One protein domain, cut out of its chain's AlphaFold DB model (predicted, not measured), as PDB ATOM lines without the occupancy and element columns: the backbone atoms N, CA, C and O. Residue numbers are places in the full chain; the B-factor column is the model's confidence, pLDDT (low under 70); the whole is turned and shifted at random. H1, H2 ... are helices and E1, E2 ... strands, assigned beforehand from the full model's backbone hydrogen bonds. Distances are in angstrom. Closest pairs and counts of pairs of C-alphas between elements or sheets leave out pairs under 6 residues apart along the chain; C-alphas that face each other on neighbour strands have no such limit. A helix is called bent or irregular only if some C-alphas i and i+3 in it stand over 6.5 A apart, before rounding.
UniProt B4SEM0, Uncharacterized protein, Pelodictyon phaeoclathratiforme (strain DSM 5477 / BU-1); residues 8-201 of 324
ATOM      1  N   PHE A   8      13.879  24.572 -23.773       91.38
ATOM      2  CA  PHE A   8      13.630  23.135 -23.687       91.38
ATOM      3  C   PHE A   8      14.808  22.358 -24.286       91.38
ATOM      4  O   PHE A   8      15.387  22.770 -25.294       91.38
ATOM      5  N   TYR A   9      15.152  21.232 -23.673       93.19
ATOM      6  CA  TYR A   9      16.282  20.385 -24.030       93.19
ATOM      7  C   TYR A   9      15.863  18.916 -24.039       93.19
ATOM      8  O   TYR A   9      15.090  18.486 -23.185       93.19
ATOM      9  N   PHE A  10      16.420  18.133 -24.957       92.81
ATOM     10  CA  PHE A  10      16.597  16.707 -24.728       92.81
ATOM     11  C   PHE A  10      17.824  16.538 -23.839       92.81
ATOM     12  O   PHE A  10      18.921  16.986 -24.186       92.81
ATOM     13  N   CYS A  11      17.618  15.956 -22.664       94.25
ATOM     14  CA  CYS A  11      18.694  15.575 -21.771       94.25
ATOM     15  C   CYS A  11      18.958  14.090 -21.946       94.25
ATOM     16  O   CYS A  11      18.037  13.282 -21.835       94.25
ATOM     17  N   HIS A  12      20.213  13.755 -22.206       94.12
ATOM     18  CA  HIS A  12      20.664  12.389 -22.398       94.12
ATOM     19  C   HIS A  12      21.747  12.072 -21.377       94.12
ATOM     20  O   HIS A  12      22.726  12.812 -21.287       94.12
ATOM     21  N   ALA A  13      21.594  10.982 -20.638       94.56
ATOM     22  CA  ALA A  13      22.652  10.410 -19.823       94.56
ATOM     23  C   ALA A  13      23.170   9.149 -20.512       94.56
ATOM     24  O   ALA A  13      22.382   8.295 -20.908       94.56
ATOM     25  N   PHE A  14      24.484   9.057 -20.688       92.94
ATOM     26  CA  PHE A  14      25.157   7.944 -21.341       92.94
ATOM     27  C   PHE A  14      26.193   7.324 -20.415       92.94
ATOM     28  O   PHE A  14      27.010   8.026 -19.814       92.94
ATOM     29  N   ASP A  15      26.225   5.999 -20.411       91.62
ATOM     30  CA  ASP A  15      27.306   5.197 -19.862       91.62
ATOM     31  C   ASP A  15      28.279   4.822 -20.985       91.62
ATOM     32  O   ASP A  15      27.962   3.998 -21.847       91.62
ATOM     33  N   LEU A  16      29.470   5.435 -20.998       87.62
ATOM     34  CA  LEU A  16      30.495   5.146 -22.006       87.62
ATOM     35  C   LEU A  16      31.188   3.795 -21.768       87.62
ATOM     36  O   LEU A  16      31.974   3.365 -22.611       87.62
ATOM     37  N   GLY A  17      30.944   3.134 -20.629       79.00
ATOM     38  CA  GLY A  17      31.499   1.820 -20.320       79.00
ATOM     39  C   GLY A  17      32.999   1.795 -20.036       79.00
ATOM     40  O   GLY A  17      33.578   0.724 -19.865       79.00
ATOM     41  N   THR A  18      33.654   2.953 -19.999       75.25
ATOM     42  CA  THR A  18      35.085   3.059 -19.729       75.25
ATOM     43  C   THR A  18      35.406   4.318 -18.947       75.25
ATOM     44  O   THR A  18      34.771   5.358 -19.118       75.25
ATOM     45  N   ARG A  19      36.457   4.250 -18.131       73.88
ATOM     46  CA  ARG A  19      36.996   5.438 -17.476       73.88
ATOM     47  C   ARG A  19      37.760   6.283 -18.475       73.88
ATOM     48  O   ARG A  19      38.527   5.770 -19.292       73.88
ATOM     49  N   LEU A  20      37.636   7.595 -18.328       72.75
ATOM     50  CA  LEU A  20      38.508   8.510 -19.043       72.75
ATOM     51  C   LEU A  20      39.930   8.378 -18.487       72.75
ATOM     52  O   LEU A  20      40.201   8.720 -17.336       72.75
ATOM     53  N   THR A  21      40.844   7.876 -19.315       59.09
ATOM     54  CA  THR A  21      42.259   7.683 -18.959       59.09
ATOM     55  C   THR A  21      42.980   9.003 -18.693       59.09
ATOM     56  O   THR A  21      43.977   9.022 -17.970       59.09
ATOM     57  N   HIS A  22      42.482  10.114 -19.242       63.84
ATOM     58  CA  HIS A  22      43.019  11.460 -19.049       63.84
ATOM     59  C   HIS A  22      41.914  12.397 -18.558       63.84
ATOM     60  O   HIS A  22      41.095  12.886 -19.332       63.84
ATOM     61  N   PHE A  23      41.902  12.629 -17.246       73.56
ATOM     62  CA  PHE A  23      40.978  13.536 -16.575       73.56
ATOM     63  C   PHE A  23      41.784  14.430 -15.623       73.56
ATOM     64  O   PHE A  23      41.997  14.094 -14.459       73.56
ATOM     65  N   SER A  24      42.349  15.512 -16.166       70.00
ATOM     66  CA  SER A  24      43.308  16.379 -15.464       70.00
ATOM     67  C   SER A  24      42.655  17.568 -14.762       70.00
ATOM     68  O   SER A  24      43.177  18.046 -13.758       70.00
ATOM     69  N   GLU A  25      41.516  18.039 -15.267       82.44
ATOM     70  CA  GLU A  25      40.818  19.219 -14.764       82.44
ATOM     71  C   GLU A  25      39.325  18.926 -14.607       82.44
ATOM     72  O   GLU A  25      38.734  18.174 -15.380       82.44
ATOM     73  N   TRP A  26      38.707  19.513 -13.583       87.44
ATOM     74  CA  TRP A  26      37.268  19.434 -13.354       87.44
ATOM     75  C   TRP A  26      36.745  20.729 -12.761       87.44
ATOM     76  O   TRP A  26      37.499  21.552 -12.234       87.44
ATOM     77  N   ILE A  27      35.430  20.897 -12.845       85.50
ATOM     78  CA  ILE A  27      34.739  22.040 -12.264       85.50
ATOM     79  C   ILE A  27      34.825  21.917 -10.738       85.50
ATOM     80  O   ILE A  27      34.211  21.039 -10.139       85.50
ATOM     81  N   LYS A  28      35.633  22.779 -10.115       82.88
ATOM     82  CA  LYS A  28      35.741  22.884  -8.655       82.88
ATOM     83  C   LYS A  28      34.645  23.798  -8.117       82.88
ATOM     84  O   LYS A  28      34.289  24.780  -8.770       82.88
ATOM     85  N   ARG A  29      34.140  23.468  -6.931       81.06
ATOM     86  CA  ARG A  29      33.113  24.226  -6.216       81.06
ATOM     87  C   ARG A  29      33.485  24.292  -4.745       81.06
ATOM     88  O   ARG A  29      33.944  23.295  -4.191       81.06
ATOM     89  N   ASP A  30      33.253  25.442  -4.129       81.12
ATOM     90  CA  ASP A  30      33.533  25.649  -2.705       81.12
ATOM     91  C   ASP A  30      32.566  24.846  -1.825       81.12
ATOM     92  O   ASP A  30      32.947  24.316  -0.783       81.12
ATOM     93  N   SER A  31      31.336  24.664  -2.306       83.00
ATOM     94  CA  SER A  31      30.288  23.864  -1.675       83.00
ATOM     95  C   SER A  31      30.528  22.350  -1.700       83.00
ATOM     96  O   SER A  31      29.818  21.618  -1.013       83.00
ATOM     97  N   LEU A  32      31.529  21.886  -2.460       84.56
ATOM     98  CA  LEU A  32      31.920  20.482  -2.600       84.56
ATOM     99  C   LEU A  32      33.443  20.336  -2.394       84.56
ATOM    100  O   LEU A  32      34.187  20.062  -3.343       84.56
ATOM    101  N   PRO A  33      33.937  20.513  -1.152       73.50
ATOM    102  CA  PRO A  33      35.373  20.586  -0.869       73.50
ATOM    103  C   PRO A  33      36.109  19.277  -1.192       73.50
ATOM    104  O   PRO A  33      37.268  19.293  -1.607       73.50
ATOM    105  N   VAL A  34      35.426  18.136  -1.050       81.81
ATOM    106  CA  VAL A  34      35.938  16.811  -1.416       81.81
ATOM    107  C   VAL A  34      34.986  16.171  -2.421       81.81
ATOM    108  O   VAL A  34      34.144  15.354  -2.066       81.81
ATOM    109  N   ALA A  35      35.121  16.544  -3.695       83.56
ATOM    110  CA  ALA A  35      34.280  16.005  -4.762       83.56
ATOM    111  C   ALA A  35      34.517  14.494  -4.973       83.56
ATOM    112  O   ALA A  35      35.650  14.096  -5.296       83.56
ATOM    113  N   PRO A  36      33.480  13.642  -4.852       87.31
ATOM    114  CA  PRO A  36      33.545  12.232  -5.237       87.31
ATOM    115  C   PRO A  36      33.786  12.078  -6.741       87.31
ATOM    116  O   PRO A  36      33.422  12.958  -7.518       87.31
ATOM    117  N   LYS A  37      34.377  10.956  -7.181       88.06
ATOM    118  CA  LYS A  37      34.757  10.745  -8.597       88.06
ATOM    119  C   LYS A  37      33.591  10.951  -9.572       88.06
ATOM    120  O   LYS A  37      33.787  11.523 -10.638       88.06
ATOM    121  N   VAL A  38      32.384  10.533  -9.193       91.62
ATOM    122  CA  VAL A  38      31.168  10.697 -10.006       91.62
ATOM    123  C   VAL A  38      30.763  12.164 -10.203       91.62
ATOM    124  O   VAL A  38      30.211  12.500 -11.247       91.62
ATOM    125  N   LEU A  39      31.109  13.047  -9.259       92.62
ATOM    126  CA  LEU A  39      30.843  14.492  -9.320       92.62
ATOM    127  C   LEU A  39      32.050  15.301  -9.814       92.62
ATOM    128  O   LEU A  39      32.004  16.526  -9.882       92.62
ATOM    129  N   ARG A  40      33.146  14.640 -10.194       91.44
ATOM    130  CA  ARG A  40      34.261  15.288 -10.887       91.44
ATOM    131  C   ARG A  40      33.973  15.250 -12.375       91.44
ATOM    132  O   ARG A  40      34.247  14.243 -13.022       91.44
ATOM    133  N   TYR A  41      33.418  16.333 -12.907       93.19
ATOM    134  CA  TYR A  41      33.095  16.461 -14.327       93.19
ATOM    135  C   TYR A  41      33.653  17.738 -14.944       93.19
ATOM    136  O   TYR A  41      33.953  18.727 -14.271       93.19
ATOM    137  N   GLN A  42      33.802  17.689 -16.263       92.25
ATOM    138  CA  GLN A  42      34.220  18.808 -17.093       92.25
ATOM    139  C   GLN A  42      33.227  19.011 -18.233       92.25
ATOM    140  O   GLN A  42      32.565  18.073 -18.678       92.25
ATOM    141  N   ARG A  43      33.150  20.246 -18.727       91.62
ATOM    142  CA  ARG A  43      32.405  20.573 -19.942       91.62
ATOM    143  C   ARG A  43      33.290  20.298 -21.153       91.62
ATOM    144  O   ARG A  43      34.405  20.810 -21.226       91.62
ATOM    145  N   VAL A  44      32.785  19.532 -22.108       90.19
ATOM    146  CA  VAL A  44      33.483  19.195 -23.351       90.19
ATOM    147  C   VAL A  44      32.772  19.889 -24.507       90.19
ATOM    148  O   VAL A  44      31.545  19.901 -24.576       90.19
ATOM    149  N   LYS A  45      33.533  20.497 -25.421       85.88
ATOM    150  CA  LYS A  45      32.949  21.111 -26.620       85.88
ATOM    151  C   LYS A  45      32.304  20.027 -27.479       85.88
ATOM    152  O   LYS A  45      32.979  19.082 -27.881       85.88
ATOM    153  N   PHE A  46      31.021  20.194 -27.781       86.88
ATOM    154  CA  PHE A  46      30.246  19.226 -28.542       86.88
ATOM    155  C   PHE A  46      29.287  19.960 -29.484       86.88
ATOM    156  O   PHE A  46      28.625  20.915 -29.091       86.88
ATOM    157  N   ASN A  47      29.292  19.599 -30.767       79.25
ATOM    158  CA  ASN A  47      28.700  20.424 -31.826       79.25
ATOM    159  C   ASN A  47      27.198  20.674 -31.607       79.25
ATOM    160  O   ASN A  47      26.383  19.784 -31.821       79.25
ATOM    161  N   GLY A  48      26.841  21.909 -31.233       80.44
ATOM    162  CA  GLY A  48      25.448  22.341 -31.073       80.44
ATOM    163  C   GLY A  48      24.744  21.840 -29.806       80.44
ATOM    164  O   GLY A  48      23.544  22.070 -29.666       80.44
ATOM    165  N   ALA A  49      25.461  21.184 -28.889       89.75
ATOM    166  CA  ALA A  49      24.923  20.664 -27.636       89.75
ATOM    167  C   ALA A  49      25.913  20.864 -26.480       89.75
ATOM    168  O   ALA A  49      27.108  21.079 -26.676       89.75
ATOM    169  N   GLU A  50      25.404  20.789 -25.257       93.06
ATOM    170  CA  GLU A  50      26.203  20.969 -24.048       93.06
ATOM    171  C   GLU A  50      26.519  19.609 -23.441       93.06
ATOM    172  O   GLU A  50      25.617  18.918 -22.978       93.06
ATOM    173  N   LEU A  51      27.793  19.216 -23.479       94.12
ATOM    174  CA  LEU A  51      28.271  17.913 -23.021       94.12
ATOM    175  C   LEU A  51      29.083  18.065 -21.732       94.12
ATOM    176  O   LEU A  51      30.066  18.810 -21.681       94.12
ATOM    177  N   PHE A  52      28.712  17.294 -20.719       94.75
ATOM    178  CA  PHE A  52      29.433  17.151 -19.460       94.75
ATOM    179  C   PHE A  52      29.877  15.709 -19.313       94.75
ATOM    180  O   PHE A  52      29.069  14.803 -19.477       94.75
ATOM    181  N   VAL A  53      31.147  15.488 -18.988       93.69
ATOM    182  CA  VAL A  53      31.679  14.134 -18.797       93.69
ATOM    183  C   VAL A  53      32.389  14.053 -17.470       93.69
ATOM    184  O   VAL A  53      33.204  14.929 -17.158       93.69
ATOM    185  N   ASN A  54      32.073  13.022 -16.692       93.56
ATOM    186  CA  ASN A  54      32.705  12.795 -15.404       93.56
ATOM    187  C   ASN A  54      33.903  11.839 -15.490       93.56
ATOM    188  O   ASN A  54      34.126  11.149 -16.487       93.56
ATOM    189  N   GLN A  55      34.677  11.784 -14.409       90.62
ATOM    190  CA  GLN A  55      35.854  10.923 -14.297       90.62
ATOM    191  C   GLN A  55      35.517   9.423 -14.430       90.62
ATOM    192  O   GLN A  55      36.379   8.620 -14.793       90.62
ATOM    193  N   MET A  56      34.272   9.044 -14.140       88.75
ATOM    194  CA  MET A  56      33.797   7.658 -14.158       88.75
ATOM    195  C   MET A  56      33.391   7.184 -15.559       88.75
ATOM    196  O   MET A  56      33.184   5.990 -15.732       88.75
ATOM    197  N   GLY A  57      33.334   8.081 -16.551       89.94
ATOM    198  CA  GLY A  57      32.929   7.732 -17.913       89.94
ATOM    199  C   GLY A  57      31.439   7.900 -18.195       89.94
ATOM    200  O   GLY A  57      30.945   7.353 -19.175       89.94
ATOM    201  N   PHE A  58      30.715   8.651 -17.369       93.81
ATOM    202  CA  PHE A  58      29.344   9.053 -17.674       93.81
ATOM    203  C   PHE A  58      29.344  10.375 -18.423       93.81
ATOM    204  O   PHE A  58      30.127  11.276 -18.104       93.81
ATOM    205  N   ALA A  59      28.450  10.498 -19.397       94.62
ATOM    206  CA  ALA A  59      28.267  11.699 -20.195       94.62
ATOM    207  C   ALA A  59      26.818  12.189 -20.103       94.62
ATOM    208  O   ALA A  59      25.899  11.450 -20.436       94.62
ATOM    209  N   ILE A  60      26.623  13.441 -19.691       96.19
ATOM    210  CA  ILE A  60      25.328  14.127 -19.716       96.19
ATOM    211  C   ILE A  60      25.332  15.129 -20.865       96.19
ATOM    212  O   ILE A  60      26.230  15.970 -20.951       96.19
ATOM    213  N   VAL A  61      24.336  15.051 -21.742       95.25
ATOM    214  CA  VAL A  61      24.217  15.909 -22.922       95.25
ATOM    215  C   VAL A  61      22.892  16.645 -22.918       95.25
ATOM    216  O   VAL A  61      21.840  16.015 -22.894       95.25
ATOM    217  N   PHE A  62      22.945  17.970 -23.011       94.81
ATOM    218  CA  PHE A  62      21.775  18.811 -23.234       94.81
ATOM    219  C   PHE A  62      21.752  19.265 -24.691       94.81
ATOM    220  O   PHE A  62      22.549  20.107 -25.115       94.81
ATOM    221  N   GLN A  63      20.820  18.713 -25.460       93.44
ATOM    222  CA  GLN A  63      20.550  19.113 -26.834       93.44
ATOM    223  C   GLN A  63      19.327  20.027 -26.856       93.44
ATOM    224  O   GLN A  63      18.230  19.620 -26.482       93.44
ATOM    225  N   ARG A  64      19.497  21.278 -27.285       92.56
ATOM    226  CA  ARG A  64      18.390  22.243 -27.322       92.56
ATOM    227  C   ARG A  64      17.316  21.808 -28.325       92.56
ATOM    228  O   ARG A  64      17.634  21.477 -29.466       92.56
ATOM    229  N   ILE A  65      16.050  21.875 -27.918       91.12
ATOM    230  CA  ILE A  65      14.900  21.657 -28.798       91.12
ATOM    231  C   ILE A  65      14.531  23.003 -29.428       91.12
ATOM    232  O   ILE A  65      14.031  23.912 -28.763       91.12
ATOM    233  N   ASN A  66      14.829  23.153 -30.716       88.12
ATOM    234  CA  ASN A  66      14.564  24.394 -31.440       88.12
ATOM    235  C   ASN A  66      13.065  24.558 -31.734       88.12
ATOM    236  O   ASN A  66      12.364  23.579 -31.965       88.12
ATOM    237  N   HIS A  67      12.604  25.812 -31.794       85.00
ATOM    238  CA  HIS A  67      11.240  26.193 -32.204       85.00
ATOM    239  C   HIS A  67      10.099  25.695 -31.306       85.00
ATOM    240  O   HIS A  67       8.954  25.663 -31.741       85.00
ATOM    241  N   VAL A  68      10.399  25.362 -30.052       87.56
ATOM    242  CA  VAL A  68       9.400  24.957 -29.064       87.56
ATOM    243  C   VAL A  68       9.183  26.065 -28.040       87.56
ATOM    244  O   VAL A  68      10.139  26.629 -27.502       87.56
ATOM    245  N   THR A  69       7.918  26.368 -27.762       85.31
ATOM    246  CA  THR A  69       7.504  27.442 -26.847       85.31
ATOM    247  C   THR A  69       6.942  26.922 -25.529       85.31
ATOM    248  O   THR A  69       6.913  27.649 -24.535       85.31
ATOM    249  N   ASN A  70       6.507  25.662 -25.494       85.94
ATOM    250  CA  ASN A  70       5.864  25.066 -24.332       85.94
ATOM    251  C   ASN A  70       6.193  23.573 -24.175       85.94
ATOM    252  O   ASN A  70       6.757  22.925 -25.053       85.94
ATOM    253  N   TYR A  71       5.827  23.023 -23.018       84.62
ATOM    254  CA  TYR A  71       6.137  21.641 -22.661       84.62
ATOM    255  C   TYR A  71       5.431  20.607 -23.552       84.62
ATOM    256  O   TYR A  71       6.033  19.593 -23.892       84.62
ATOM    257  N   ALA A  72       4.185  20.864 -23.965       85.94
ATOM    258  CA  ALA A  72       3.430  19.931 -24.801       85.94
ATOM    259  C   ALA A  72       4.096  19.740 -26.172       85.94
ATOM    260  O   ALA A  72       4.258  18.613 -26.632       85.94
ATOM    261  N   GLU A  73       4.565  20.829 -26.782       88.88
ATOM    262  CA  GLU A  73       5.355  20.799 -28.017       88.88
ATOM    263  C   GLU A  73       6.694  20.061 -27.831       88.88
ATOM    264  O   GLU A  73       7.082  19.258 -28.683       88.88
ATOM    265  N   ALA A  74       7.392  20.283 -26.708       88.38
ATOM    266  CA  ALA A  74       8.653  19.598 -26.404       88.38
ATOM    267  C   ALA A  74       8.449  18.080 -26.285       88.38
ATOM    268  O   ALA A  74       9.206  17.289 -26.850       88.38
ATOM    269  N   HIS A  75       7.393  17.679 -25.577       87.44
ATOM    270  CA  HIS A  75       7.022  16.283 -25.375       87.44
ATOM    271  C   HIS A  75       6.556  15.613 -26.672       87.44
ATOM    272  O   HIS A  75       6.942  14.481 -26.968       87.44
ATOM    273  N   GLN A  76       5.808  16.331 -27.511       87.94
ATOM    274  CA  GLN A  76       5.438  15.846 -28.837       87.94
ATOM    275  C   GLN A  76       6.677  15.588 -29.704       87.94
ATOM    276  O   GLN A  76       6.752  14.541 -30.355       87.94
ATOM    277  N   CYS A  77       7.664  16.494 -29.670       87.81
ATOM    278  CA  CYS A  77       8.948  16.302 -30.348       87.81
ATOM    279  C   CYS A  77       9.695  15.073 -29.813       87.81
ATOM    280  O   CYS A  77      10.224  14.305 -30.615       87.81
ATOM    281  N   TYR A  78       9.693  14.855 -28.495       87.69
ATOM    282  CA  TYR A  78      10.278  13.659 -27.877       87.69
ATOM    283  C   TYR A  78       9.584  12.370 -28.341       87.69
ATOM    284  O   TYR A  78      10.225  11.368 -28.632       87.69
ATOM    285  N   SER A  79       8.260  12.397 -28.463       86.44
ATOM    286  CA  SER A  79       7.483  11.197 -28.784       86.44
ATOM    287  C   SER A  79       7.533  10.819 -30.272       86.44
ATOM    288  O   SER A  79       7.444   9.640 -30.594       86.44
ATOM    289  N   HIS A  80       7.669  11.794 -31.182       86.19
ATOM    290  CA  HIS A  80       7.521  11.558 -32.632       86.19
ATOM    291  C   HIS A  80       8.783  11.848 -33.454       86.19
ATOM    292  O   HIS A  80       8.970  11.244 -34.505       86.19
ATOM    293  N   ASN A  81       9.645  12.764 -33.003       85.00
ATOM    294  CA  ASN A  81      10.768  13.288 -33.791       85.00
ATOM    295  C   ASN A  81      12.134  13.067 -33.119       85.00
ATOM    296  O   ASN A  81      13.128  13.648 -33.553       85.00
ATOM    297  N   PHE A  82      12.198  12.252 -32.064       88.25
ATOM    298  CA  PHE A  82      13.395  12.059 -31.241       88.25
ATOM    299  C   PHE A  82      14.467  11.163 -31.872       88.25
ATOM    300  O   PHE A  82      15.657  11.379 -31.659       88.25
ATOM    301  N   GLU A  83      14.070  10.179 -32.676       89.25
ATOM    302  CA  GLU A  83      14.977   9.126 -33.150       89.25
ATOM    303  C   GLU A  83      16.148   9.672 -33.979       89.25
ATOM    304  O   GLU A  83      17.305   9.310 -33.757       89.25
ATOM    305  N   LYS A  84      15.866  10.597 -34.901       88.88
ATOM    306  CA  LYS A  84      16.890  11.229 -35.737       88.88
ATOM    307  C   LYS A  84      17.905  12.051 -34.920       88.88
ATOM    308  O   LYS A  84      19.095  11.745 -35.029       88.88
ATOM    309  N   PRO A  85      17.503  13.055 -34.111       87.38
ATOM    310  CA  PRO A  85      18.451  13.828 -33.310       87.38
ATOM    311  C   PRO A  85      19.231  12.950 -32.324       87.38
ATOM    312  O   PRO A  85      20.435  13.145 -32.181       87.38
ATOM    313  N   TYR A  86      18.596  11.937 -31.727       90.62
ATOM    314  CA  TYR A  86      19.279  10.969 -30.868       90.62
ATOM    315  C   TYR A  86      20.344  10.154 -31.619       90.62
ATOM    316  O   TYR A  86      21.473  10.018 -31.148       90.62
ATOM    317  N   SER A  87      20.025   9.637 -32.810       90.12
ATOM    318  CA  SER A  87      20.964   8.854 -33.625       90.12
ATOM    319  C   SER A  87      22.180   9.683 -34.064       90.12
ATOM    320  O   SER A  87      23.325   9.218 -33.993       90.12
ATOM    321  N   GLU A  88      21.951  10.940 -34.457       90.38
ATOM    322  CA  GLU A  88      23.012  11.897 -34.787       90.38
ATOM    323  C   GLU A  88      23.909  12.175 -33.570       90.38
ATOM    324  O   GLU A  88      25.140  12.139 -33.688       90.38
ATOM    325  N   LEU A  89      23.306  12.369 -32.392       90.94
ATOM    326  CA  LEU A  89      24.006  12.596 -31.129       90.94
ATOM    327  C   LEU A  89      24.867  11.396 -30.721       90.94
ATOM    328  O   LEU A  89      26.057  11.550 -30.445       90.94
ATOM    329  N   SER A  90      24.283  10.198 -30.727       90.38
ATOM    330  CA  SER A  90      24.957   8.946 -30.374       90.38
ATOM    331  C   SER A  90      26.133   8.665 -31.315       90.38
ATOM    332  O   SER A  90      27.240   8.342 -30.878       90.38
ATOM    333  N   THR A  91      25.951   8.915 -32.616       90.69
ATOM    334  CA  THR A  91      27.031   8.818 -33.607       90.69
ATOM    335  C   THR A  91      28.147   9.827 -33.334       90.69
ATOM    336  O   THR A  91      29.329   9.489 -33.448       90.69
ATOM    337  N   ALA A  92      27.809  11.068 -32.980       90.75
ATOM    338  CA  ALA A  92      28.791  12.099 -32.656       90.75
ATOM    339  C   ALA A  92      29.565  11.780 -31.364       90.75
ATOM    340  O   ALA A  92      30.784  11.954 -31.336       90.75
ATOM    341  N   LEU A  93      28.898  11.247 -30.335       90.06
ATOM    342  CA  LEU A  93      29.547  10.772 -29.107       90.06
ATOM    343  C   LEU A  93      30.504   9.620 -29.397       90.06
ATOM    344  O   LEU A  93      31.651   9.647 -28.952       90.06
ATOM    345  N   HIS A  94      30.071   8.649 -30.203       89.75
ATOM    346  CA  HIS A  94      30.924   7.536 -30.597       89.75
ATOM    347  C   HIS A  94      32.178   8.008 -31.339       89.75
ATOM    348  O   HIS A  94      33.271   7.520 -31.068       89.75
ATOM    349  N   LYS A  95      32.050   8.992 -32.235       90.06
ATOM    350  CA  LYS A  95      33.198   9.599 -32.925       90.06
ATOM    351  C   LYS A  95      34.137  10.336 -31.970       90.06
ATOM    352  O   LYS A  95      35.343  10.308 -32.188       90.06
ATOM    353  N   LEU A  96      33.597  10.995 -30.944       89.50
ATOM    354  CA  LEU A  96      34.385  11.762 -29.980       89.50
ATOM    355  C   LEU A  96      35.188  10.858 -29.034       89.50
ATOM    356  O   LEU A  96      36.362  11.120 -28.797       89.50
ATOM    357  N   PHE A  97      34.565   9.801 -28.509       87.75
ATOM    358  CA  PHE A  97      35.186   8.913 -27.515       87.75
ATOM    359  C   PHE A  97      35.779   7.632 -28.111       87.75
ATOM    360  O   PHE A  97      36.470   6.896 -27.413       87.75
ATOM    361  N   GLY A  98      35.502   7.332 -29.382       86.19
ATOM    362  CA  GLY A  98      35.901   6.085 -30.043       86.19
ATOM    363  C   GLY A  98      35.136   4.845 -29.563       86.19
ATOM    364  O   GLY A  98      35.437   3.736 -29.995       86.19
ATOM    365  N   ILE A  99      34.149   5.006 -28.674       84.62
ATOM    366  CA  ILE A  99      33.451   3.915 -27.974       84.62
ATOM    367  C   ILE A  99      31.947   4.155 -28.050       84.62
ATOM    368  O   ILE A  99      31.504   5.303 -28.062       84.62
ATOM    369  N   ARG A 100      31.162   3.086 -28.215       84.44
ATOM    370  CA  ARG A 100      29.698   3.184 -28.220       84.44
ATOM    371  C   ARG A 100      29.182   3.133 -26.780       84.44
ATOM    372  O   ARG A 100      29.664   2.279 -26.039       84.44
ATOM    373  N   PRO A 101      28.216   3.985 -26.397       84.00
ATOM    374  CA  PRO A 101      27.577   3.884 -25.090       84.00
ATOM    375  C   PRO A 101      26.978   2.489 -24.855       84.00
ATOM    376  O   PRO A 101      26.418   1.893 -25.776       84.00
ATOM    377  N   ILE A 102      27.108   1.972 -23.631       82.38
ATOM    378  CA  ILE A 102      26.587   0.657 -23.209       82.38
ATOM    379  C   ILE A 102      25.162   0.784 -22.654       82.38
ATOM    380  O   ILE A 102      24.387  -0.171 -22.654       82.38
ATOM    381  N   GLY A 103      24.803   1.966 -22.167       79.50
ATOM    382  CA  GLY A 103      23.445   2.302 -21.774       79.50
ATOM    383  C   GLY A 103      23.197   3.788 -21.916       79.50
ATOM    384  O   GLY A 103      24.136   4.591 -21.916       79.50
ATOM    385  N   ASP A 104      21.923   4.127 -22.042       87.56
ATOM    386  CA  ASP A 104      21.484   5.501 -22.136       87.56
ATOM    387  C   ASP A 104      20.087   5.697 -21.557       87.56
ATOM    388  O   ASP A 104      19.246   4.794 -21.539       87.56
ATOM    389  N   THR A 105      19.846   6.912 -21.084       89.56
ATOM    390  CA  THR A 105      18.519   7.397 -20.726       89.56
ATOM    391  C   THR A 105      18.316   8.783 -21.304       89.56
ATOM    392  O   THR A 105      19.237   9.594 -21.349       89.56
ATOM    393  N   SER A 106      17.108   9.046 -21.794       90.88
ATOM    394  CA  SER A 106      16.764  10.317 -22.424       90.88
ATOM    395  C   SER A 106      15.409  10.801 -21.925       90.88
ATOM    396  O   SER A 106      14.511   9.993 -21.699       90.88
ATOM    397  N   PHE A 107      15.269  12.108 -21.720       90.81
ATOM    398  CA  PHE A 107      14.019  12.741 -21.288       90.81
ATOM    399  C   PHE A 107      14.042  14.250 -21.584       90.81
ATOM    400  O   PHE A 107      15.060  14.805 -22.010       90.81
ATOM    401  N   VAL A 108      12.908  14.927 -21.389       91.12
ATOM    402  CA  VAL A 108      12.771  16.364 -21.674       91.12
ATOM    403  C   VAL A 108      13.138  17.199 -20.445       91.12
ATOM    404  O   VAL A 108      12.664  16.949 -19.342       91.12
ATOM    405  N   VAL A 109      13.938  18.246 -20.631       91.19
ATOM    406  CA  VAL A 109      14.258  19.234 -19.592       91.19
ATOM    407  C   VAL A 109      13.789  20.614 -20.028       91.19
ATOM    408  O   VAL A 109      14.067  21.046 -21.141       91.19
ATOM    409  N   ALA A 110      13.102  21.333 -19.149       90.38
ATOM    410  CA  ALA A 110      12.683  22.713 -19.331       90.38
ATOM    411  C   ALA A 110      13.437  23.616 -18.344       90.38
ATOM    412  O   ALA A 110      13.198  23.556 -17.141       90.38
ATOM    413  N   LEU A 111      14.326  24.470 -18.848       88.94
ATOM    414  CA  LEU A 111      15.054  25.463 -18.055       88.94
ATOM    415  C   LEU A 111      14.403  26.841 -18.221       88.94
ATOM    416  O   LEU A 111      14.226  27.301 -19.350       88.94
ATOM    417  N   GLY A 112      14.061  27.517 -17.126       85.44
ATOM    418  CA  GLY A 112      13.434  28.845 -17.169       85.44
ATOM    419  C   GLY A 112      13.090  29.390 -15.786       85.44
ATOM    420  O   GLY A 112      13.654  28.936 -14.805       85.44
ATOM    421  N   ASP A 113      12.159  30.338 -15.693       67.69
ATOM    422  CA  ASP A 113      11.785  30.987 -14.417       67.69
ATOM    423  C   ASP A 113      10.765  30.186 -13.585       67.69
ATOM    424  O   ASP A 113      10.202  30.687 -12.614       67.69
ATOM    425  N   LYS A 114      10.472  28.944 -13.980       65.81
ATOM    426  CA  LYS A 114       9.522  28.088 -13.263       65.81
ATOM    427  C   LYS A 114      10.208  27.401 -12.086       65.81
ATOM    428  O   LYS A 114      11.363  26.989 -12.192       65.81
ATOM    429  N   GLU A 115       9.470  27.236 -10.990       64.81
ATOM    430  CA  GLU A 115       9.890  26.371  -9.887       64.81
ATOM    431  C   GLU A 115      10.158  24.944 -10.377       64.81
ATOM    432  O   GLU A 115       9.613  24.497 -11.393       64.81
ATOM    433  N   LEU A 116      11.012  24.233  -9.638       61.09
ATOM    434  CA  LEU A 116      11.399  22.876  -9.979       61.09
ATOM    435  C   LEU A 116      10.192  21.928  -9.863       61.09
ATOM    436  O   LEU A 116       9.837  21.500  -8.767       61.09
ATOM    437  N   THR A 117       9.570  21.581 -10.988       64.50
ATOM    438  CA  THR A 117       8.542  20.535 -11.069       64.50
ATOM    439  C   THR A 117       9.105  19.353 -11.837       64.50
ATOM    440  O   THR A 117       9.615  19.526 -12.941       64.50
ATOM    441  N   MET A 118       9.023  18.152 -11.274       58.84
ATOM    442  CA  MET A 118       9.554  16.944 -11.904       58.84
ATOM    443  C   MET A 118       8.453  15.915 -12.094       58.84
ATOM    444  O   MET A 118       7.709  15.612 -11.166       58.84
ATOM    445  N   ASP A 119       8.394  15.380 -13.303       64.75
ATOM    446  CA  ASP A 119       7.685  14.164 -13.663       64.75
ATOM    447  C   ASP A 119       8.736  13.145 -14.135       64.75
ATOM    448  O   ASP A 119       9.831  13.513 -14.562       64.75
ATOM    449  N   TRP A 120       8.442  11.852 -14.089       58.75
ATOM    450  CA  TRP A 120       9.396  10.821 -14.515       58.75
ATOM    451  C   TRP A 120       9.813  10.964 -15.991       58.75
ATOM    452  O   TRP A 120      10.858  10.450 -16.384       58.75
ATOM    453  N   GLN A 121       9.017  11.674 -16.801       62.84
ATOM    454  CA  GLN A 121       9.311  11.997 -18.200       62.84
ATOM    455  C   GLN A 121       9.952  13.375 -18.407       62.84
ATOM    456  O   GLN A 121      10.399  13.663 -19.523       62.84
ATOM    457  N   ALA A 122       9.968  14.241 -17.385       71.19
ATOM    458  CA  ALA A 122      10.439  15.608 -17.553       71.19
ATOM    459  C   ALA A 122      10.902  16.323 -16.287       71.19
ATOM    460  O   ALA A 122      10.332  16.191 -15.209       71.19
ATOM    461  N   VAL A 123      11.887  17.199 -16.460       78.94
ATOM    462  CA  VAL A 123      12.397  18.063 -15.391       78.94
ATOM    463  C   VAL A 123      12.181  19.514 -15.765       78.94
ATOM    464  O   VAL A 123      12.666  19.964 -16.798       78.94
ATOM    465  N   HIS A 124      11.513  20.274 -14.911       81.12
ATOM    466  CA  HIS A 124      11.505  21.728 -14.977       81.12
ATOM    467  C   HIS A 124      12.490  22.249 -13.946       81.12
ATOM    468  O   HIS A 124      12.424  21.799 -12.808       81.12
ATOM    469  N   ALA A 125      13.386  23.163 -14.318       80.44
ATOM    470  CA  ALA A 125      14.327  23.750 -13.375       80.44
ATOM    471  C   ALA A 125      14.532  25.255 -13.559       80.44
ATOM    472  O   ALA A 125      14.565  25.733 -14.702       80.44
ATOM    473  N   PRO A 126      14.727  25.995 -12.446       81.62
ATOM    474  CA  PRO A 126      15.153  27.379 -12.496       81.62
ATOM    475  C   PRO A 126      16.441  27.527 -13.309       81.62
ATOM    476  O   PRO A 126      17.374  26.736 -13.160       81.62
ATOM    477  N   CYS A 127      16.545  28.578 -14.119       83.25
ATOM    478  CA  CYS A 127      17.773  28.882 -14.859       83.25
ATOM    479  C   CYS A 127      18.835  29.572 -13.974       83.25
ATOM    480  O   CYS A 127      19.461  30.556 -14.370       83.25
ATOM    481  N   THR A 128      19.026  29.070 -12.751       85.81
ATOM    482  CA  THR A 128      20.079  29.523 -11.838       85.81
ATOM    483  C   THR A 128      21.291  28.602 -11.930       85.81
ATOM    484  O   THR A 128      21.176  27.419 -12.256       85.81
ATOM    485  N   LEU A 129      22.473  29.136 -11.612       85.38
ATOM    486  CA  LEU A 129      23.704  28.345 -11.584       85.38
ATOM    487  C   LEU A 129      23.582  27.147 -10.631       85.38
ATOM    488  O   LEU A 129      23.967  26.040 -11.004       85.38
ATOM    489  N   ALA A 130      23.035  27.362  -9.432       85.94
ATOM    490  CA  ALA A 130      22.858  26.316  -8.431       85.94
ATOM    491  C   ALA A 130      21.932  25.205  -8.949       85.94
ATOM    492  O   ALA A 130      22.335  24.046  -8.968       85.94
ATOM    493  N   SER A 131      20.752  25.554  -9.470       87.31
ATOM    494  CA  SER A 131      19.773  24.576  -9.966       87.31
ATOM    495  C   SER A 131      20.304  23.743 -11.136       87.31
ATOM    496  O   SER A 131      20.125  22.526 -11.146       87.31
ATOM    497  N   ILE A 132      20.994  24.366 -12.102       89.31
ATOM    498  CA  ILE A 132      21.584  23.652 -13.249       89.31
ATOM    499  C   ILE A 132      22.719  22.731 -12.793       89.31
ATOM    500  O   ILE A 132      22.841  21.605 -13.275       89.31
ATOM    501  N   THR A 133      23.557  23.198 -11.869       91.06
ATOM    502  CA  THR A 133      24.685  22.400 -11.381       91.06
ATOM    503  C   THR A 133      24.187  21.203 -10.565       91.06
ATOM    504  O   THR A 133      24.616  20.079 -10.820       91.06
ATOM    505  N   SER A 134      23.207  21.411  -9.678       91.88
ATOM    506  CA  SER A 134      22.548  20.329  -8.936       91.88
ATOM    507  C   SER A 134      21.828  19.344  -9.863       91.88
ATOM    508  O   SER A 134      21.902  18.145  -9.618       91.88
ATOM    509  N   LEU A 135      21.203  19.804 -10.959       93.12
ATOM    510  CA  LEU A 135      20.602  18.918 -11.967       93.12
ATOM    511  C   LEU A 135      21.639  17.971 -12.579       93.12
ATOM    512  O   LEU A 135      21.426  16.763 -12.635       93.12
ATOM    513  N   ILE A 136      22.762  18.516 -13.049       94.12
ATOM    514  CA  ILE A 136      23.825  17.735 -13.696       94.12
ATOM    515  C   ILE A 136      24.390  16.690 -12.736       94.12
ATOM    516  O   ILE A 136      24.591  15.535 -13.108       94.12
ATOM    517  N   GLU A 137      24.633  17.084 -11.493       94.44
ATOM    518  CA  GLU A 137      25.166  16.196 -10.465       94.44
ATOM    519  C   GLU A 137      24.167  15.114 -10.061       94.44
ATOM    520  O   GLU A 137      24.543  13.944  -9.996       94.44
ATOM    521  N   ALA A 138      22.890  15.464  -9.890       94.69
ATOM    522  CA  ALA A 138      21.832  14.492  -9.649       94.69
ATOM    523  C   ALA A 138      21.735  13.470 -10.795       94.69
ATOM    524  O   ALA A 138      21.550  12.284 -10.537       94.69
ATOM    525  N   LEU A 139      21.923  13.900 -12.048       95.31
ATOM    526  CA  LEU A 139      21.927  13.006 -13.211       95.31
ATOM    527  C   LEU A 139      23.121  12.054 -13.231       95.31
ATOM    528  O   LEU A 139      22.962  10.880 -13.554       95.31
ATOM    529  N   PHE A 140      24.309  12.519 -12.843       95.81
ATOM    530  CA  PHE A 140      25.458  11.627 -12.695       95.81
ATOM    531  C   PHE A 140      25.244  10.579 -11.595       95.81
ATOM    532  O   PHE A 140      25.667   9.432 -11.752       95.81
ATOM    533  N   ILE A 141      24.591  10.956 -10.495       95.81
ATOM    534  CA  ILE A 141      24.248  10.037  -9.401       95.81
ATOM    535  C   ILE A 141      23.174   9.038  -9.847       95.81
ATOM    536  O   ILE A 141      23.294   7.848  -9.546       95.81
ATOM    537  N   ASP A 142      22.159   9.493 -10.586       94.88
ATOM    538  CA  ASP A 142      21.124   8.627 -11.158       94.88
ATOM    539  C   ASP A 142      21.728   7.585 -12.107       94.88
ATOM    540  O   ASP A 142      21.446   6.390 -11.979       94.88
ATOM    541  N   GLU A 143      22.618   8.010 -13.008       93.25
ATOM    542  CA  GLU A 143      23.280   7.104 -13.949       93.25
ATOM    543  C   GLU A 143      24.177   6.094 -13.220       93.25
ATOM    544  O   GLU A 143      24.131   4.899 -13.513       93.25
ATOM    545  N   LEU A 144      24.916   6.525 -12.188       93.44
ATOM    546  CA  LEU A 144      25.702   5.609 -11.355       93.44
ATOM    547  C   LEU A 144      24.818   4.564 -10.656       93.44
ATOM    548  O   LEU A 144      25.185   3.387 -10.618       93.44
ATOM    549  N   CYS A 145      23.645   4.961 -10.146       93.56
ATOM    550  CA  CYS A 145      22.668   4.016  -9.598       93.56
ATOM    551  C   CYS A 145      22.242   2.990 -10.655       93.56
ATOM    552  O   CYS A 145      22.295   1.791 -10.391       93.56
ATOM    553  N   ARG A 146      21.871   3.433 -11.864       91.00
ATOM    554  CA  ARG A 146      21.430   2.543 -12.956       91.00
ATOM    555  C   ARG A 146      22.513   1.559 -13.373       91.00
ATOM    556  O   ARG A 146      22.228   0.392 -13.637       91.00
ATOM    557  N   VAL A 147      23.757   2.016 -13.459       89.25
ATOM    558  CA  VAL A 147      24.899   1.167 -13.812       89.25
ATOM    559  C   VAL A 147      25.130   0.109 -12.739       89.25
ATOM    560  O   VAL A 147      25.240  -1.069 -13.070       89.25
ATOM    561  N   LEU A 148      25.129   0.495 -11.459       87.81
ATOM    562  CA  LEU A 148      25.263  -0.455 -10.356       87.81
ATOM    563  C   LEU A 148      24.094  -1.442 -10.289       87.81
ATOM    564  O   LEU A 148      24.330  -2.623 -10.061       87.81
ATOM    565  N   GLU A 149      22.859  -1.005 -10.543       87.56
ATOM    566  CA  GLU A 149      21.696  -1.896 -10.649       87.56
ATOM    567  C   GLU A 149      21.930  -2.952 -11.743       87.56
ATOM    568  O   GLU A 149      21.898  -4.148 -11.451       87.56
ATOM    569  N   ARG A 150      22.285  -2.524 -12.966       82.69
ATOM    570  CA  ARG A 150      22.570  -3.421 -14.104       82.69
ATOM    571  C   ARG A 150      23.726  -4.391 -13.828       82.69
ATOM    572  O   ARG A 150      23.651  -5.570 -14.180       82.69
ATOM    573  N   GLN A 151      24.806  -3.905 -13.220       77.44
ATOM    574  CA  GLN A 151      25.996  -4.718 -12.966       77.44
ATOM    575  C   GLN A 151      25.833  -5.644 -11.754       77.44
ATOM    576  O   GLN A 151      26.359  -6.755 -11.777       77.44
ATOM    577  N   SER A 152      25.066  -5.253 -10.731       73.12
ATOM    578  CA  SER A 152      24.816  -6.091  -9.549       73.12
ATOM    579  C   SER A 152      24.111  -7.408  -9.897       73.12
ATOM    580  O   SER A 152      24.470  -8.458  -9.365       73.12
ATOM    581  N   ASP A 153      23.195  -7.387 -10.870       67.50
ATOM    582  CA  ASP A 153      22.532  -8.592 -11.384       67.50
ATOM    583  C   ASP A 153      23.494  -9.527 -12.143       67.50
ATOM    584  O   ASP A 153      23.248 -10.735 -12.256       67.50
ATOM    585  N   SER A 154      24.587  -8.971 -12.675       63.62
ATOM    586  CA  SER A 154      25.609  -9.696 -13.441       63.62
ATOM    587  C   SER A 154      26.715 -10.256 -12.539       63.62
ATOM    588  O   SER A 154      27.189 -11.365 -12.776       63.62
ATOM    589  N   PHE A 155      27.058  -9.550 -11.456       59.72
ATOM    590  CA  PHE A 155      28.074  -9.949 -10.473       59.72
ATOM    591  C   PHE A 155      27.794 -11.320  -9.833       59.72
ATOM    592  O   PHE A 155      28.707 -12.057  -9.479       59.72
ATOM    593  N   LEU A 156      26.522 -11.718  -9.743       58.53
ATOM    594  CA  LEU A 156      26.120 -13.023  -9.207       58.53
ATOM    595  C   LEU A 156      26.393 -14.210 -10.152       58.53
ATOM    596  O   LEU A 156      26.184 -15.352  -9.738       58.53
ATOM    597  N   LYS A 157      26.773 -13.974 -11.417       56.91
ATOM    598  CA  LYS A 157      26.726 -15.007 -12.467       56.91
ATOM    599  C   LYS A 157      28.069 -15.500 -12.989       56.91
ATOM    600  O   LYS A 157      28.052 -16.604 -13.509       56.91
ATOM    601  N   GLU A 158      29.148 -14.733 -12.836       53.59
ATOM    602  CA  GLU A 158      30.563 -15.037 -13.148       53.59
ATOM    603  C   GLU A 158      31.207 -13.711 -13.570       53.59
ATOM    604  O   GLU A 158      31.069 -13.289 -14.717       53.59
ATOM    605  N   SER A 159      31.854 -13.013 -12.640       54.00
ATOM    606  CA  SER A 159      32.530 -11.749 -12.927       54.00
ATOM    607  C   SER A 159      34.041 -11.934 -13.034       54.00
ATOM    608  O   SER A 159      34.652 -12.781 -12.375       54.00
ATOM    609  N   SER A 160      34.665 -11.148 -13.907       59.50
ATOM    610  CA  SER A 160      36.121 -11.055 -13.969       59.50
ATOM    611  C   SER A 160      36.658 -10.121 -12.874       59.50
ATOM    612  O   SER A 160      36.024  -9.133 -12.509       59.50
ATOM    613  N   LEU A 161      37.893 -10.354 -12.408       59.19
ATOM    614  CA  LEU A 161      38.573  -9.499 -11.413       59.19
ATOM    615  C   LEU A 161      38.605  -8.001 -11.793       59.19
ATOM    616  O   LEU A 161      38.663  -7.134 -10.921       59.19
ATOM    617  N   ALA A 162      38.617  -7.686 -13.092       59.72
ATOM    618  CA  ALA A 162      38.616  -6.310 -13.581       59.72
ATOM    619  C   ALA A 162      37.238  -5.641 -13.428       59.72
ATOM    620  O   ALA A 162      37.166  -4.477 -13.028       59.72
ATOM    621  N   GLU A 163      36.160  -6.378 -13.702       64.56
ATOM    622  CA  GLU A 163      34.779  -5.920 -13.510       64.56
ATOM    623  C   GLU A 163      34.460  -5.748 -12.023       64.56
ATOM    624  O   GLU A 163      33.872  -4.736 -11.645       64.56
ATOM    625  N   ASP A 164      34.952  -6.653 -11.170       67.00
ATOM    626  CA  ASP A 164      34.799  -6.560  -9.713       67.00
ATOM    627  C   ASP A 164      35.405  -5.274  -9.154       67.00
ATOM    628  O   ASP A 164      34.808  -4.593  -8.319       67.00
ATOM    629  N   ARG A 165      36.597  -4.908  -9.638       68.69
ATOM    630  CA  ARG A 165      37.277  -3.682  -9.217       68.69
ATOM    631  C   ARG A 165      36.544  -2.431  -9.696       68.69
ATOM    632  O   ARG A 165      36.475  -1.448  -8.960       68.69
ATOM    633  N   LEU A 166      36.018  -2.445 -10.920       71.75
ATOM    634  CA  LEU A 166      35.237  -1.326 -11.445       71.75
ATOM    635  C   LEU A 166      33.958  -1.131 -10.625       71.75
ATOM    636  O   LEU A 166      33.685  -0.008 -10.203       71.75
ATOM    637  N   LEU A 167      33.253  -2.227 -10.336       77.31
ATOM    638  CA  LEU A 167      32.044  -2.239  -9.520       77.31
ATOM    639  C   LEU A 167      32.308  -1.750  -8.092       77.31
ATOM    640  O   LEU A 167      31.551  -0.931  -7.578       77.31
ATOM    641  N   ALA A 168      33.397  -2.203  -7.464       78.12
ATOM    642  CA  ALA A 168      33.787  -1.750  -6.131       78.12
ATOM    643  C   ALA A 168      34.036  -0.236  -6.103       78.12
ATOM    644  O   ALA A 168      33.520   0.461  -5.236       78.12
ATOM    645  N   GLU A 169      34.748   0.307  -7.093       78.19
ATOM    646  CA  GLU A 169      34.981   1.754  -7.171       78.19
ATOM    647  C   GLU A 169      33.700   2.555  -7.463       78.19
ATOM    648  O   GLU A 169      33.563   3.697  -7.011       78.19
ATOM    649  N   TYR A 170      32.761   1.977  -8.217       85.88
ATOM    650  CA  TYR A 170      31.437   2.557  -8.460       85.88
ATOM    651  C   TYR A 170      30.630   2.614  -7.158       85.88
ATOM    652  O   TYR A 170      30.098   3.669  -6.812       85.88
ATOM    653  N   ALA A 171      30.620   1.519  -6.398       85.12
ATOM    654  CA  ALA A 171      29.975   1.415  -5.095       85.12
ATOM    655  C   ALA A 171      30.579   2.394  -4.068       85.12
ATOM    656  O   ALA A 171      29.846   3.175  -3.458       85.12
ATOM    657  N   GLU A 172      31.911   2.438  -3.948       83.75
ATOM    658  CA  GLU A 172      32.636   3.387  -3.086       83.75
ATOM    659  C   GLU A 172      32.311   4.849  -3.421       83.75
ATOM    660  O   GLU A 172      32.246   5.694  -2.528       83.75
ATOM    661  N   SER A 173      32.091   5.154  -4.703       85.62
ATOM    662  CA  SER A 173      31.735   6.504  -5.145       85.62
ATOM    663  C   SER A 173      30.269   6.855  -4.879       85.62
ATOM    664  O   SER A 173      29.966   8.037  -4.737       85.62
ATOM    665  N   LEU A 174      29.368   5.864  -4.827       90.31
ATOM    666  CA  LEU A 174      27.929   6.090  -4.676       90.31
ATOM    667  C   LEU A 174      27.494   6.214  -3.212       90.31
ATOM    668  O   LEU A 174      26.702   7.092  -2.887       90.31
ATOM    669  N   PHE A 175      27.962   5.342  -2.317       86.69
ATOM    670  CA  PHE A 175      27.386   5.245  -0.966       86.69
ATOM    671  C   PHE A 175      27.498   6.515  -0.106       86.69
ATOM    672  O   PHE A 175      26.538   6.809   0.612       86.69
ATOM    673  N   PRO A 176      28.574   7.325  -0.194       87.50
ATOM    674  CA  PRO A 176      28.628   8.619   0.491       87.50
ATOM    675  C   PRO A 176      27.560   9.616   0.014       87.50
ATOM    676  O   PRO A 176      27.266  10.583   0.707       87.50
ATOM    677  N   LEU A 177      26.966   9.381  -1.160       91.94
ATOM    678  CA  LEU A 177      25.984  10.254  -1.799       91.94
ATOM    679  C   LEU A 177      24.544   9.888  -1.430       91.94
ATOM    680  O   LEU A 177      23.618  10.305  -2.117       91.94
ATOM    681  N   ALA A 178      24.315   9.114  -0.366       92.06
ATOM    682  CA  ALA A 178      22.961   8.753   0.058       92.06
ATOM    683  C   ALA A 178      22.100   9.975   0.428       92.06
ATOM    684  O   ALA A 178      20.888   9.947   0.219       92.06
ATOM    685  N   TYR A 179      22.721  11.047   0.933       93.12
ATOM    686  CA  TYR A 179      22.041  12.277   1.343       93.12
ATOM    687  C   TYR A 179      22.804  13.515   0.851       93.12
ATOM    688  O   TYR A 179      24.018  13.575   1.060       93.12
ATOM    689  N   PRO A 180      22.126  14.525   0.270       92.94
ATOM    690  CA  PRO A 180      22.767  15.755  -0.208       92.94
ATOM    691  C   PRO A 180      23.602  16.485   0.847       92.94
ATOM    692  O   PRO A 180      24.741  16.871   0.590       92.94
ATOM    693  N   SER A 181      23.080  16.595   2.070       92.19
ATOM    694  CA  SER A 181      23.766  17.208   3.216       92.19
ATOM    695  C   SER A 181      25.019  16.453   3.680       92.19
ATOM    696  O   SER A 181      25.802  16.985   4.463       92.19
ATOM    697  N   GLY A 182      25.230  15.221   3.206       87.94
ATOM    698  CA  GLY A 182      26.432  14.438   3.489       87.94
ATOM    699  C   GLY A 182      27.649  14.847   2.656       87.94
ATOM    700  O   GLY A 182      28.770  14.507   3.034       87.94
ATOM    701  N   PHE A 183      27.455  15.561   1.540       89.88
ATOM    702  CA  PHE A 183      28.545  15.943   0.633       89.88
ATOM    703  C   PHE A 183      28.522  17.406   0.173       89.88
ATOM    704  O   PHE A 183      29.565  17.909  -0.242       89.88
ATOM    705  N   LEU A 184      27.384  18.098   0.265       91.69
ATOM    706  CA  LEU A 184      27.268  19.531  -0.015       91.69
ATOM    707  C   LEU A 184      27.297  20.353   1.276       91.69
ATOM    708  O   LEU A 184      26.808  19.913   2.314       91.69
ATOM    709  N   VAL A 185      27.840  21.570   1.190       90.81
ATOM    710  CA  VAL A 185      27.937  22.510   2.324       90.81
ATOM    711  C   VAL A 185      26.926  23.660   2.223       90.81
ATOM    712  O   VAL A 185      26.483  24.188   3.241       90.81
ATOM    713  N   GLU A 186      26.537  24.068   1.014       90.44
ATOM    714  CA  GLU A 186      25.645  25.216   0.817       90.44
ATOM    715  C   GLU A 186      24.160  24.829   0.869       90.44
ATOM    716  O   GLU A 186      23.683  24.033   0.062       90.44
ATOM    717  N   ASN A 187      23.393  25.470   1.760       90.69
ATOM    718  CA  ASN A 187      21.966  25.177   1.974       90.69
ATOM    719  C   ASN A 187      21.098  25.318   0.716       90.69
ATOM    720  O   ASN A 187      20.148  24.558   0.543       90.69
ATOM    721  N   VAL A 188      21.403  26.285  -0.155       90.12
ATOM    722  CA  VAL A 188      20.655  26.482  -1.408       90.12
ATOM    723  C   VAL A 188      20.825  25.263  -2.312       90.12
ATOM    724  O   VAL A 188      19.853  24.740  -2.842       90.12
ATOM    725  N   GLU A 189      22.051  24.770  -2.444       90.31
ATOM    726  CA  GLU A 189      22.366  23.624  -3.294       90.31
ATOM    727  C   GLU A 189      21.857  22.313  -2.699       90.31
ATOM    728  O   GLU A 189      21.349  21.476  -3.444       90.31
ATOM    729  N   ILE A 190      21.939  22.165  -1.369       92.75
ATOM    730  CA  ILE A 190      21.340  21.048  -0.625       92.75
ATOM    731  C   ILE A 190      19.838  20.996  -0.906       92.75
ATOM    732  O   ILE A 190      19.349  19.965  -1.355       92.75
ATOM    733  N   SER A 191      19.126  22.112  -0.727       91.38
ATOM    734  CA  SER A 191      17.677  22.175  -0.948       91.38
ATOM    735  C   SER A 191      17.294  21.882  -2.403       91.38
ATOM    736  O   SER A 191      16.304  21.198  -2.656       91.38
ATOM    737  N   GLU A 192      18.077  22.353  -3.378       90.31
ATOM    738  CA  GLU A 192      17.860  22.016  -4.790       90.31
ATOM    739  C   GLU A 192      18.105  20.524  -5.065       90.31
ATOM    740  O   GLU A 192      17.314  19.886  -5.760       90.31
ATOM    741  N   MET A 193      19.170  19.950  -4.500       92.81
ATOM    742  CA  MET A 193      19.520  18.538  -4.660       92.81
ATOM    743  C   MET A 193      18.483  17.605  -4.014       92.81
ATOM    744  O   MET A 193      18.108  16.594  -4.608       92.81
ATOM    745  N   GLU A 194      17.976  17.957  -2.829       93.56
ATOM    746  CA  GLU A 194      16.950  17.198  -2.101       93.56
ATOM    747  C   GLU A 194      15.685  16.993  -2.933       93.56
ATOM    748  O   GLU A 194      15.138  15.892  -2.956       93.56
ATOM    749  N   LYS A 195      15.280  17.998  -3.717       90.75
ATOM    750  CA  LYS A 195      14.132  17.860  -4.616       90.75
ATOM    751  C   LYS A 195      14.347  16.717  -5.614       90.75
ATOM    752  O   LYS A 195      13.454  15.885  -5.777       90.75
ATOM    753  N   TYR A 196      15.517  16.641  -6.262       91.69
ATOM    754  CA  TYR A 196      15.843  15.549  -7.196       91.69
ATOM    755  C   TYR A 196      15.866  14.194  -6.485       91.69
ATOM    756  O   TYR A 196      15.324  13.210  -6.993       91.69
ATOM    757  N   TYR A 197      16.441  14.149  -5.282       92.94
ATOM    758  CA  TYR A 197      16.497  12.940  -4.463       92.94
ATOM    759  C   TYR A 197      15.108  12.414  -4.106       92.94
ATOM    760  O   TYR A 197      14.869  11.207  -4.205       92.94
ATOM    761  N   ASP A 198      14.191  13.304  -3.742       90.38
ATOM    762  CA  ASP A 198      12.830  12.950  -3.360       90.38
ATOM    763  C   ASP A 198      12.008  12.436  -4.540       90.38
ATOM    764  O   ASP A 198      11.246  11.474  -4.387       90.38
ATOM    765  N   GLN A 199      12.157  13.039  -5.720       87.25
ATOM    766  CA  GLN A 199      11.369  12.666  -6.899       87.25
ATOM    767  C   GLN A 199      11.900  11.402  -7.570       87.25
ATOM    768  O   GLN A 199      11.129  10.487  -7.860       87.25
ATOM    769  N   TRP A 200      13.216  11.286  -7.747       89.56
ATOM    770  CA  TRP A 200      13.841  10.101  -8.349       89.56
ATOM    771  C   TRP A 200      14.134   8.986  -7.341       89.56
ATOM    772  O   TRP A 200      14.681   7.941  -7.703       89.56
ATOM    773  N   LYS A 201      13.762   9.194  -6.071       92.06
ATOM    774  CA  LYS A 201      13.981   8.256  -4.961       92.06
ATOM    775  C   LYS A 201      15.453   7.849  -4.827       92.06
ATOM    776  O   LYS A 201      15.747   6.705  -4.476       92.06
TER     777      LYS A 201
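This is residues 8 to 201 of the 324 residues of an uncharacterized protein of Pelodictyon phaeoclathratiforme (strain DSM 5477 / BU-1) (UniProt B4SEM0). A strongly twisted sheet of six strands curls round one long helix, H3, while H1 and H2 cover its other face, so that helices and sheet make three layers. Beyond H3, two more helices pack on it and not on the sheet: H4 folds back from its last residues, and H5 packs on its residues 130 to 142. The printed part has 194 residues, with six named strands and five named helices in the order E1 E2 E3 E4 H1 H2 E5 E6 H3 H4 H5; the class is mixed, helices and strands. The sheet is mixed too, in the order E2 E3 E4 E1 E5 E6. The whole is compact, with a radius of gyration of the C-alphas of 16.7 A, and its rounded outline spans 50 by 39 by 32 A.

Find C-alpha 8 at (13.630, 23.135, -23.687); from there E1, residues 8 to 15, runs 22.9 A. After a long stretch with no named element, look for E2 at residues 41 to 46, E3 at residues 49 to 54 and E4 at residues 58 to 64. H1 holds residues 71 to 80, and H2, residues 83 to 97, runs 21.0 A. E5, residues 103 to 112, is the longest strand at 28.7 A, and E6 holds residues 122 to 126. H3, residues 129 to 155, starts at C-alpha 129 at (23.704, 28.345, -11.584) and runs 38.6 A. H4, residues 161 to 178, spans 26.6 A and is only just irregular: C-alphas 173 and 176 are 6.8 A apart. H5, residues 187 to 200, ends at C-alpha 200 at (13.841, 10.101, -8.349).

Begin with the sheet, whose edge strands are E2 and E6. E2, E3 and E4 form a meander, each strand the antiparallel neighbour of the one before; look at N 44 and O 51, 2.8 A apart, and N 52 and O 60, 2.8 A. E1 is antiparallel to E4, with N 12 and O 61 at 2.9 A, and E1 to E4 make a Greek key, four strands in a row with the first beside the fourth. E5 is antiparallel to E1, with N 11 and O 107 at 2.9 A. E6 is parallel to E5, with N 110 and O 123 at 2.8 A. E4, H1 with H2, and E5 form a split strand-helix-strand unit, two strands running the same way with E1 between them, and its crossover is right-handed. H1 is on the sheet at a height of 9.4 A, over E1 and E5; its closest C-alpha pair with E5 is His 75 and Val 108, 6.8 A. H2, on the same face, has a height of 9.1 A and lies over E4 and E1. H3 is on the opposite face, and its closest C-alpha pair with E1 is Glu 143 and Ala 13, 6.8 A. H3 and H4 form a helical hairpin at a steep tilt of 41 degrees; they touch, the closest C-alphas being those of Leu 144 and Leu 174, 7.1 A apart. With residues 130 to 142 alone H3 touches H5, which runs the same way at a steep tilt of 41 degrees; the C-alphas of Ser 134 and Met 193 come closest, at 5.5 A. H4 and H5 are apart. Every O i to N i+4 pair is within hydrogen-bond range in H1 and H2, against 21 of 23 in H3, 11 of 14 in H4 and 8 of 10 in H5.

The two C-alphas farthest apart, those of Thr 69 and Leu 161, are 50.7 A from each other. The printed part has no cut. The one long link is E1 to E2, residues 16 to 40. Look at the B-factor column for the mean pLDDT of the printed part, 84.7; it is under 70 at residues 21 to 22, 113 to 121 and 153 to 165.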